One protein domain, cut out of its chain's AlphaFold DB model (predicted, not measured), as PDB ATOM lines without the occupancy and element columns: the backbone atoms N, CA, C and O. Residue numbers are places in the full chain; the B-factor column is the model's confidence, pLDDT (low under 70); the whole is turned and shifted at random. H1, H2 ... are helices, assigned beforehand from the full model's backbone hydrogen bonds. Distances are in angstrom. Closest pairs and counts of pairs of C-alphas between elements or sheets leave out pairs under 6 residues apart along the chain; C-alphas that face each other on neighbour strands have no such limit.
ATOM      1  N   THR A   2      47.898 -19.656   4.590       68.94
ATOM      2  CA  THR A   2      47.220 -18.354   4.783       68.94
ATOM      3  C   THR A   2      45.974 -18.265   3.896       68.94
ATOM      4  O   THR A   2      45.942 -18.878   2.829       68.94
ATOM      5  N   LYS A   3      44.964 -17.488   4.315       70.69
ATOM      6  CA  LYS A   3      43.719 -17.219   3.561       70.69
ATOM      7  C   LYS A   3      43.971 -16.859   2.087       70.69
ATOM      8  O   LYS A   3      43.251 -17.328   1.213       70.69
ATOM      9  N   ASN A   4      45.047 -16.122   1.806       68.88
ATOM     10  CA  ASN A   4      45.443 -15.761   0.441       68.88
ATOM     11  C   ASN A   4      45.821 -16.969  -0.430       68.88
ATOM     12  O   ASN A   4      45.457 -16.996  -1.600       68.88
ATOM     13  N   HIS A   5      46.506 -17.977   0.116       75.38
ATOM     14  CA  HIS A   5      46.899 -19.161  -0.659       75.38
ATOM     15  C   HIS A   5      45.694 -20.053  -0.991       75.38
ATOM     16  O   HIS A   5      45.629 -20.617  -2.077       75.38
ATOM     17  N   ALA A   6      44.718 -20.144  -0.081       78.25
ATOM     18  CA  ALA A   6      43.477 -20.870  -0.336       78.25
ATOM     19  C   ALA A   6      42.653 -20.211  -1.453       78.25
ATOM     20  O   ALA A   6      42.214 -20.896  -2.371       78.25
ATOM     21  N   LEU A   7      42.517 -18.881  -1.423       75.19
ATOM     22  CA  LEU A   7      41.842 -18.131  -2.485       75.19
ATOM     23  C   LEU A   7      42.545 -18.296  -3.838       75.19
ATOM     24  O   LEU A   7      41.888 -18.526  -4.847       75.19
ATOM     25  N   GLN A   8      43.879 -18.229  -3.870       76.88
ATOM     26  CA  GLN A   8      44.640 -18.421  -5.107       76.88
ATOM     27  C   GLN A   8      44.418 -19.807  -5.723       76.88
ATOM     28  O   GLN A   8      44.216 -19.903  -6.932       76.88
ATOM     29  N   LEU A   9      44.416 -20.860  -4.901       83.06
ATOM     30  CA  LEU A   9      44.168 -22.225  -5.364       83.06
ATOM     31  C   LEU A   9      42.749 -22.387  -5.924       83.06
ATOM     32  O   LEU A   9      42.572 -22.914  -7.020       83.06
ATOM     33  N   LEU A  10      41.742 -21.896  -5.199       84.12
ATOM     34  CA  LEU A  10      40.344 -21.997  -5.615       84.12
ATOM     35  C   LEU A  10      40.065 -21.208  -6.899       84.12
ATOM     36  O   LEU A  10      39.362 -21.700  -7.777       84.12
ATOM     37  N   VAL A  11      40.650 -20.015  -7.048       77.44
ATOM     38  CA  VAL A  11      40.576 -19.230  -8.293       77.44
ATOM     39  C   VAL A  11      41.284 -19.946  -9.447       77.44
ATOM     40  O   VAL A  11      40.774 -19.947 -10.566       77.44
ATOM     41  N   ALA A  12      42.436 -20.576  -9.200       80.25
ATOM     42  CA  ALA A  12      43.142 -21.333 -10.230       80.25
ATOM     43  C   ALA A  12      42.299 -22.511 -10.745       80.25
ATOM     44  O   ALA A  12      42.121 -22.636 -11.955       80.25
ATOM     45  N   LEU A  13      41.717 -23.307  -9.842       83.94
ATOM     46  CA  LEU A  13      40.828 -24.426 -10.185       83.94
ATOM     47  C   LEU A  13      39.554 -23.952 -10.891       83.94
ATOM     48  O   LEU A  13      39.109 -24.562 -11.861       83.94
ATOM     49  N   GLN A  14      38.993 -22.830 -10.445       83.38
ATOM     50  CA  GLN A  14      37.816 -22.232 -11.061       83.38
ATOM     51  C   GLN A  14      38.063 -21.824 -12.519       83.38
ATOM     52  O   GLN A  14      37.169 -21.985 -13.344       83.38
ATOM     53  N   ASN A  15      39.263 -21.353 -12.862       74.00
ATOM     54  CA  ASN A  15      39.600 -20.915 -14.220       74.00
ATOM     55  C   ASN A  15      39.922 -22.063 -15.196       74.00
ATOM     56  O   ASN A  15      40.176 -21.805 -16.374       74.00
ATOM     57  N   LEU A  16      39.937 -23.321 -14.744       81.25
ATOM     58  CA  LEU A  16      40.181 -24.464 -15.623       81.25
ATOM     59  C   LEU A  16      38.935 -24.790 -16.465       81.25
ATOM     60  O   LEU A  16      37.831 -24.800 -15.924       81.25
ATOM     61  N   PRO A  17      39.072 -25.168 -17.753       74.94
ATOM     62  CA  PRO A  17      37.932 -25.539 -18.602       74.94
ATOM     63  C   PRO A  17      37.048 -26.654 -18.019       74.94
ATOM     64  O   PRO A  17      35.838 -26.695 -18.254       74.94
ATOM     65  N   ALA A  18      37.647 -27.545 -17.227       82.94
ATOM     66  CA  ALA A  18      36.943 -28.615 -16.537       82.94
ATOM     67  C   ALA A  18      35.871 -28.085 -15.566       82.94
ATOM     68  O   ALA A  18      34.787 -28.655 -15.514       82.94
ATOM     69  N   SER A  19      36.090 -26.955 -14.883       83.75
ATOM     70  CA  SER A  19      35.115 -26.390 -13.933       83.75
ATOM     71  C   SER A  19      33.787 -25.999 -14.607       83.75
ATOM     72  O   SER A  19      32.722 -26.057 -13.990       83.75
ATOM     73  N   HIS A  20      33.834 -25.634 -15.891       75.38
ATOM     74  CA  HIS A  20      32.657 -25.277 -16.679       75.38
ATOM     75  C   HIS A  20      31.888 -26.500 -17.186       75.38
ATOM     76  O   HIS A  20      30.688 -26.387 -17.442       75.38
ATOM     77  N   SER A  21      32.582 -27.630 -17.330       82.50
ATOM     78  CA  SER A  21      32.060 -28.876 -17.902       82.50
ATOM     79  C   SER A  21      31.589 -29.861 -16.829       82.50
ATOM     80  O   SER A  21      30.687 -30.658 -17.072       82.50
ATOM     81  N   LEU A  22      32.196 -29.806 -15.642       86.31
ATOM     82  CA  LEU A  22      31.876 -30.673 -14.518       86.31
ATOM     83  C   LEU A  22      30.557 -30.249 -13.840       86.31
ATOM     84  O   LEU A  22      30.291 -29.048 -13.688       86.31
ATOM     85  N   PRO A  23      29.715 -31.215 -13.426       87.06
ATOM     86  CA  PRO A  23      28.415 -30.936 -12.826       87.06
ATOM     87  C   PRO A  23      28.553 -30.256 -11.460       87.06
ATOM     88  O   PRO A  23      29.558 -30.400 -10.770       87.06
ATOM     89  N   SER A  24      27.525 -29.520 -11.046       84.12
ATOM     90  CA  SER A  24      27.502 -28.940  -9.702       84.12
ATOM     91  C   SER A  24      27.296 -30.017  -8.632       84.12
ATOM     92  O   SER A  24      26.451 -30.896  -8.793       84.12
ATOM     93  N   GLY A  25      28.023 -29.904  -7.518       74.75
ATOM     94  CA  GLY A  25      27.822 -30.719  -6.314       74.75
ATOM     95  C   GLY A  25      26.743 -30.170  -5.370       74.75
ATOM     96  O   GLY A  25      26.287 -30.886  -4.486       74.75
ATOM     97  N   ALA A  26      26.309 -28.917  -5.561       67.62
ATOM     98  CA  ALA A  26      25.364 -28.206  -4.688       67.62
ATOM     99  C   ALA A  26      24.076 -27.756  -5.417       67.62
ATOM    100  O   ALA A  26      23.441 -26.770  -5.030       67.62
ATOM    101  N   GLY A  27      23.700 -28.450  -6.499       61.94
ATOM    102  CA  GLY A  27      22.465 -28.196  -7.259       61.94
ATOM    103  C   GLY A  27      22.481 -26.939  -8.145       61.94
ATOM    104  O   GLY A  27      21.427 -26.475  -8.575       61.94
ATOM    105  N   GLY A  28      23.656 -26.357  -8.400       64.62
ATOM    106  CA  GLY A  28      23.880 -25.252  -9.335       64.62
ATOM    107  C   GLY A  28      24.075 -25.696 -10.795       64.62
ATOM    108  O   GLY A  28      23.915 -26.860 -11.147       64.62
ATOM    109  N   LYS A  29      24.442 -24.748 -11.673       71.38
ATOM    110  CA  LYS A  29      24.595 -24.989 -13.125       71.38
ATOM    111  C   LYS A  29      25.814 -25.862 -13.468       71.38
ATOM    112  O   LYS A  29      25.733 -26.675 -14.379       71.38
ATOM    113  N   ASN A  30      26.937 -25.668 -12.776       81.38
ATOM    114  CA  ASN A  30      28.203 -26.389 -12.965       81.38
ATOM    115  C   ASN A  30      29.154 -26.135 -11.781       81.38
ATOM    116  O   ASN A  30      28.899 -25.253 -10.954       81.38
ATOM    117  N   LEU A  31      30.258 -26.883 -11.727       85.94
ATOM    118  CA  LEU A  31      31.259 -26.820 -10.658       85.94
ATOM    119  C   LEU A  31      31.903 -25.429 -10.506       85.94
ATOM    120  O   LEU A  31      32.226 -25.009  -9.395       85.94
ATOM    121  N   PHE A  32      32.023 -24.671 -11.600       82.88
ATOM    122  CA  PHE A  32      32.483 -23.278 -11.589       82.88
ATOM    123  C   PHE A  32      31.697 -22.410 -10.594       82.88
ATOM    124  O   PHE A  32      32.287 -21.598  -9.876       82.88
ATOM    125  N   ASN A  33      30.372 -22.584 -10.532       74.12
ATOM    126  CA  ASN A  33      29.515 -21.821  -9.622       74.12
ATOM    127  C   ASN A  33      29.699 -22.237  -8.158       74.12
ATOM    128  O   ASN A  33      29.592 -21.396  -7.265       74.12
ATOM    129  N   ASP A  34      30.003 -23.506  -7.906       83.12
ATOM    130  CA  ASP A  34      30.230 -24.003  -6.549       83.12
ATOM    131  C   ASP A  34      31.567 -23.498  -5.998       83.12
ATOM    132  O   ASP A  34      31.625 -22.959  -4.890       83.12
ATOM    133  N   LEU A  35      32.620 -23.545  -6.820       84.81
ATOM    134  CA  LEU A  35      33.923 -22.951  -6.511       84.81
ATOM    135  C   LEU A  35      33.825 -21.435  -6.277       84.81
ATOM    136  O   LEU A  35      34.498 -20.897  -5.396       84.81
ATOM    137  N   PHE A  36      32.945 -20.743  -7.009       76.31
ATOM    138  CA  PHE A  36      32.677 -19.322  -6.782       76.31
ATOM    139  C   PHE A  36      32.106 -19.058  -5.381       76.31
ATOM    140  O   PHE A  36      32.583 -18.179  -4.662       76.31
ATOM    141  N   ARG A  37      31.078 -19.819  -4.980       78.88
ATOM    142  CA  ARG A  37      30.439 -19.679  -3.660       78.88
ATOM    143  C   ARG A  37      31.427 -19.962  -2.533       78.88
ATOM    144  O   ARG A  37      31.454 -19.233  -1.544       78.88
ATOM    145  N   LEU A  38      32.279 -20.965  -2.719       82.38
ATOM    146  CA  LEU A  38      33.342 -21.292  -1.777       82.38
ATOM    147  C   LEU A  38      34.357 -20.143  -1.637       82.38
ATOM    148  O   LEU A  38      34.715 -19.772  -0.521       82.38
ATOM    149  N   ASN A  39      34.750 -19.511  -2.750       77.12
ATOM    150  CA  ASN A  39      35.609 -18.319  -2.741       77.12
ATOM    151  C   ASN A  39      34.998 -17.155  -1.938       77.12
ATOM    152  O   ASN A  39      35.718 -16.466  -1.206       77.12
ATOM    153  N   LEU A  40      33.679 -16.947  -2.028       66.50
ATOM    154  CA  LEU A  40      32.980 -15.943  -1.217       66.50
ATOM    155  C   LEU A  40      33.029 -16.270   0.279       66.50
ATOM    156  O   LEU A  40      33.344 -15.381   1.067       66.50
ATOM    157  N   ALA A  41      32.776 -17.523   0.663       73.00
ATOM    158  CA  ALA A  41      32.794 -17.950   2.065       73.00
ATOM    159  C   ALA A  41      34.195 -17.805   2.691       73.00
ATOM    160  O   ALA A  41      34.353 -17.292   3.801       73.00
ATOM    161  N   VAL A  42      35.245 -18.166   1.946       75.75
ATOM    162  CA  VAL A  42      36.642 -17.930   2.358       75.75
ATOM    163  C   VAL A  42      36.912 -16.431   2.526       75.75
ATOM    164  O   VAL A  42      37.591 -16.012   3.471       75.75
ATOM    165  N   SER A  43      36.361 -15.602   1.638       64.94
ATOM    166  CA  SER A  43      36.543 -14.147   1.653       64.94
ATOM    167  C   SER A  43      35.799 -13.454   2.797       64.94
ATOM    168  O   SER A  43      36.394 -12.564   3.411       64.94
ATOM    169  N   SER A  44      34.578 -13.879   3.144       64.56
ATOM    170  CA  SER A  44      33.795 -13.301   4.252       64.56
ATOM    171  C   SER A  44      34.382 -13.615   5.631       64.56
ATOM    172  O   SER A  44      34.167 -12.859   6.571       64.56
ATOM    173  N   GLY A  45      35.209 -14.662   5.730       65.38
ATOM    174  CA  GLY A  45      35.794 -15.112   6.997       65.38
ATOM    175  C   GLY A  45      34.955 -16.169   7.715       65.38
ATOM    176  O   GLY A  45      35.417 -16.709   8.714       65.38
ATOM    177  N   ASP A  46      33.795 -16.530   7.162       61.78
ATOM    178  CA  ASP A  46      32.873 -17.534   7.712       61.78
ATOM    179  C   ASP A  46      33.253 -18.975   7.323       61.78
ATOM    180  O   ASP A  46      32.466 -19.908   7.467       61.78
ATOM    181  N   PHE A  47      34.468 -19.177   6.806       76.75
ATOM    182  CA  PHE A  47      34.952 -20.463   6.324       76.75
ATOM    183  C   PHE A  47      36.269 -20.853   6.993       76.75
ATOM    184  O   PHE A  47      37.249 -20.100   6.970       76.75
ATOM    185  N   ASP A  48      36.322 -22.070   7.536       82.56
ATOM    186  CA  ASP A  48      37.556 -22.627   8.082       82.56
ATOM    187  C   ASP A  48      38.525 -23.000   6.952       82.56
ATOM    188  O   ASP A  48      38.422 -24.050   6.319       82.56
ATOM    189  N   VAL A  49      39.513 -22.136   6.722       80.75
ATOM    190  CA  VAL A  49      40.535 -22.288   5.673       80.75
ATOM    191  C   VAL A  49      41.324 -23.599   5.803       80.75
ATOM    192  O   VAL A  49      41.864 -24.087   4.810       80.75
ATOM    193  N   ARG A  50      41.367 -24.223   6.992       83.62
ATOM    194  CA  ARG A  50      42.026 -25.527   7.194       83.62
ATOM    195  C   ARG A  50      41.389 -26.640   6.364       83.62
ATOM    196  O   ARG A  50      42.065 -27.609   6.040       83.62
ATOM    197  N   ARG A  51      40.135 -26.471   5.946       85.81
ATOM    198  CA  ARG A  51      39.418 -27.426   5.093       85.81
ATOM    199  C   ARG A  51      39.984 -27.515   3.678       85.81
ATOM    200  O   ARG A  51      39.791 -28.520   3.018       85.81
ATOM    201  N   VAL A  52      40.736 -26.510   3.222       88.19
ATOM    202  CA  VAL A  52      41.393 -26.525   1.898       88.19
ATOM    203  C   VAL A  52      42.704 -27.331   1.917       88.19
ATOM    204  O   VAL A  52      43.274 -27.611   0.866       88.19
ATOM    205  N   ILE A  53      43.201 -27.734   3.094       86.81
ATOM    206  CA  ILE A  53      44.486 -28.438   3.234       86.81
ATOM    207  C   ILE A  53      44.538 -29.764   2.450       86.81
ATOM    208  O   ILE A  53      45.539 -29.962   1.766       86.81
ATOM    209  N   PRO A  54      43.516 -30.647   2.481       89.62
ATOM    210  CA  PRO A  54      43.545 -31.898   1.719       89.62
ATOM    211  C   PRO A  54      43.657 -31.670   0.208       89.62
ATOM    212  O   PRO A  54      44.463 -32.313  -0.454       89.62
ATOM    213  N   LEU A  55      42.924 -30.685  -0.319       92.12
ATOM    214  CA  LEU A  55      42.995 -30.295  -1.727       92.12
ATOM    215  C   LEU A  55      44.380 -29.742  -2.096       92.12
ATOM    216  O   LEU A  55      44.931 -30.072  -3.142       92.12
ATOM    217  N   LEU A  56      44.971 -28.917  -1.228       88.50
ATOM    218  CA  LEU A  56      46.325 -28.409  -1.442       88.50
ATOM    219  C   LEU A  56      47.364 -29.537  -1.419       88.50
ATOM    220  O   LEU A  56      48.288 -29.517  -2.226       88.50
ATOM    221  N   ALA A  57      47.219 -30.504  -0.512       88.38
ATOM    222  CA  ALA A  57      48.104 -31.660  -0.436       88.38
ATOM    223  C   ALA A  57      48.032 -32.501  -1.718       88.38
ATOM    224  O   ALA A  57      49.082 -32.811  -2.271       88.38
ATOM    225  N   ALA A  58      46.828 -32.763  -2.240       91.38
ATOM    226  CA  ALA A  58      46.643 -33.498  -3.492       91.38
ATOM    227  C   ALA A  58      47.344 -32.815  -4.679       91.38
ATOM    228  O   ALA A  58      48.065 -33.450  -5.450       91.38
ATOM    229  N   VAL A  59      47.223 -31.486  -4.775       88.88
ATOM    230  CA  VAL A  59      47.895 -30.698  -5.821       88.88
ATOM    231  C   VAL A  59      49.420 -30.708  -5.656       88.88
ATOM    232  O   VAL A  59      50.139 -30.844  -6.644       88.88
ATOM    233  N   LEU A  60      49.931 -30.575  -4.428       89.25
ATOM    234  CA  LEU A  60      51.376 -30.573  -4.155       89.25
ATOM    235  C   LEU A  60      52.025 -31.949  -4.351       89.25
ATOM    236  O   LEU A  60      53.191 -32.022  -4.732       89.25
ATOM    237  N   ASN A  61      51.276 -33.022  -4.108       92.50
ATOM    238  CA  ASN A  61      51.725 -34.394  -4.313       92.50
ATOM    239  C   ASN A  61      51.615 -34.847  -5.776       92.50
ATOM    240  O   ASN A  61      51.975 -35.984  -6.073       92.50
ATOM    241  N   HIS A  62      51.154 -33.976  -6.682       89.56
ATOM    242  CA  HIS A  62      50.915 -34.299  -8.091       89.56
ATOM    243  C   HIS A  62      50.002 -35.522  -8.268       89.56
ATOM    244  O   HIS A  62      50.264 -36.391  -9.104       89.56
ATOM    245  N   GLU A  63      48.941 -35.595  -7.461       94.38
ATOM    246  CA  GLU A  63      47.904 -36.617  -7.606       94.38
ATOM    247  C   GLU A  63      47.170 -36.467  -8.950       94.38
ATOM    248  O   GLU A  63      47.352 -35.482  -9.675       94.38
ATOM    249  N   SER A  64      46.381 -37.474  -9.335       94.31
ATOM    250  CA  SER A  64      45.728 -37.450 -10.643       94.31
ATOM    251  C   SER A  64      44.656 -36.357 -10.715       94.31
ATOM    252  O   SER A  64      44.091 -35.951  -9.699       94.31
ATOM    253  N   ASP A  65      44.318 -35.911 -11.929       88.19
ATOM    254  CA  ASP A  65      43.226 -34.947 -12.126       88.19
ATOM    255  C   ASP A  65      41.921 -35.440 -11.480       88.19
ATOM    256  O   ASP A  65      41.187 -34.647 -10.896       88.19
ATOM    257  N   PHE A  66      41.647 -36.748 -11.547       90.31
ATOM    258  CA  PHE A  66      40.479 -37.353 -10.909       90.31
ATOM    259  C   PHE A  66      40.485 -37.127  -9.393       90.31
ATOM    260  O   PHE A  66      39.502 -36.617  -8.859       90.31
ATOM    261  N   ASP A  67      41.606 -37.419  -8.728       91.06
ATOM    262  CA  ASP A  67      41.751 -37.277  -7.274       91.06
ATOM    263  C   ASP A  67      41.641 -35.802  -6.849       91.06
ATOM    264  O   ASP A  67      40.964 -35.463  -5.876       91.06
ATOM    265  N   ILE A  68      42.239 -34.887  -7.625       91.81
ATOM    266  CA  ILE A  68      42.157 -33.441  -7.372       91.81
ATOM    267  C   ILE A  68      40.702 -32.961  -7.458       91.81
ATOM    268  O   ILE A  68      40.242 -32.232  -6.573       91.81
ATOM    269  N   TRP A  69      39.959 -33.357  -8.496       92.31
ATOM    270  CA  TRP A  69      38.552 -32.970  -8.642       92.31
ATOM    271  C   TRP A  69      37.653 -33.638  -7.598       92.31
ATOM    272  O   TRP A  69      36.731 -32.989  -7.104       92.31
ATOM    273  N   GLU A  70      37.940 -34.874  -7.191       92.12
ATOM    274  CA  GLU A  70      37.251 -35.530  -6.076       92.12
ATOM    275  C   GLU A  70      37.426 -34.733  -4.774       92.12
ATOM    276  O   GLU A  70      36.435 -34.412  -4.114       92.12
ATOM    277  N   LYS A  71      38.647 -34.269  -4.465       91.94
ATOM    278  CA  LYS A  71      38.898 -33.383  -3.312       91.94
ATOM    279  C   LYS A  71      38.168 -32.049  -3.395       91.94
ATOM    280  O   LYS A  71      37.791 -31.499  -2.358       91.94
ATOM    281  N   VAL A  72      37.923 -31.527  -4.596       91.31
ATOM    282  CA  VAL A  72      37.061 -30.349  -4.775       91.31
ATOM    283  C   VAL A  72      35.612 -30.671  -4.399       91.31
ATOM    284  O   VAL A  72      34.988 -29.888  -3.680       91.31
ATOM    285  N   TYR A  73      35.070 -31.806  -4.840       90.56
ATOM    286  CA  TYR A  73      33.703 -32.206  -4.495       90.56
ATOM    287  C   TYR A  73      33.533 -32.509  -3.005       90.56
ATOM    288  O   TYR A  73      32.539 -32.074  -2.424       90.56
ATOM    289  N   GLU A  74      34.501 -33.175  -2.371       89.50
ATOM    290  CA  GLU A  74      34.516 -33.391  -0.918       89.50
ATOM    291  C   GLU A  74      34.470 -32.052  -0.169       89.50
ATOM    292  O   GLU A  74      33.590 -31.826   0.665       89.50
ATOM    293  N   LEU A  75      35.346 -31.110  -0.537       89.12
ATOM    294  CA  LEU A  75      35.405 -29.776   0.065       89.12
ATOM    295  C   LEU A  75      34.062 -29.032  -0.024       89.12
ATOM    296  O   LEU A  75      33.651 -28.355   0.923       89.12
ATOM    297  N   LEU A  76      33.368 -29.165  -1.155       86.31
ATOM    298  CA  LEU A  76      32.059 -28.560  -1.380       86.31
ATOM    299  C   LEU A  76      30.953 -29.261  -0.583       86.31
ATOM    300  O   LEU A  76      30.146 -28.576   0.053       86.31
ATOM    301  N   ALA A  77      30.933 -30.593  -0.568       81.81
ATOM    302  CA  ALA A  77      29.938 -31.385   0.154       81.81
ATOM    303  C   ALA A  77      29.982 -31.102   1.658       81.81
ATOM    304  O   ALA A  77      28.953 -30.857   2.290       81.81
ATOM    305  N   GLU A  78      31.180 -31.044   2.230       71.88
ATOM    306  CA  GLU A  78      31.305 -30.741   3.644       71.88
ATOM    307  C   GLU A  78      30.961 -29.266   3.952       71.88
ATOM    308  O   GLU A  78      30.536 -28.951   5.067       71.88
ATOM    309  N   SER A  79      31.164 -28.333   3.010       66.00
ATOM    310  CA  SER A  79      30.803 -26.918   3.205       66.00
ATOM    311  C   SER A  79      29.287 -26.710   3.312       66.00
ATOM    312  O   SER A  79      28.837 -25.861   4.086       66.00
ATOM    313  N   ALA A  80      28.505 -27.545   2.619       59.12
ATOM    314  CA  ALA A  80      27.046 -27.553   2.683       59.12
ATOM    315  C   ALA A  80      26.505 -28.107   4.016       59.12
ATOM    316  O   ALA A  80      25.439 -27.697   4.461       59.12
ATOM    317  N   ALA A  81      27.250 -28.986   4.694       51.53
ATOM    318  CA  ALA A  81      26.849 -29.557   5.985       51.53
ATOM    319  C   ALA A  81      26.967 -28.571   7.168       51.53
ATOM    320  O   ALA A  81      26.451 -28.833   8.251       51.53
ATOM    321  N   THR A  82      27.642 -27.432   6.983       44.94
ATOM    322  CA  THR A  82      27.904 -26.446   8.048       44.94
ATOM    323  C   THR A  82      26.867 -25.319   8.169       44.94
ATOM    324  O   THR A  82      27.018 -24.466   9.039       44.94
TER     325      THR A  82
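Overview. This is residues 2 to 82 of the 393 residues of the protein "Serine threonine-kinase Sgk2" of Pyrenophora seminiperda CCB06 (UniProt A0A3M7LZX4). Two antiparallel helix pairs cross steeply, H1 beside H3 and the hairpin of H4 and H5 over them, with short H2 at one end. The printed part has 81 residues with five named helices, H1 to H5, and no named strand. It is all helix and compact, radius of gyration of the C-alphas 11.5 A, spanning 30 by 28 by 21 A.

Arrangement. Start at H1, residues 3 to 14; it touches H3, residues 31 to 44, closest at C-alphas 14 and 32, 5.5 A. H2, residues 17 to 21, touches residues 31 to 32 of H3 alone, closest at C-alphas 19 and 32, 4.7 A. H4, residues 49 to 60, and H5, residues 65 to 80, form a hairpin, closest at C-alphas 55 and 71, 5.4 A. H1 touches H4 at a steep tilt of 56 degrees, closest at C-alphas 3 and 49, 6.3 A. Every O i to N i+4 pair is within hydrogen-bond range in H1, H3 and H5, 5 of 8 in H4, and 0 of 1 in H2, against 2 of 2 O i to N i+3 pairs.

Along the chain. Find C-alpha 3 at (43.719, -17.219, 3.561); H5 runs 23.1 A to C-alpha 80 at (27.046, -27.553, 2.683).

Size, cuts and confidence. The printed part has no cut; residues 79 to 82 are among 14 under pLDDT 70.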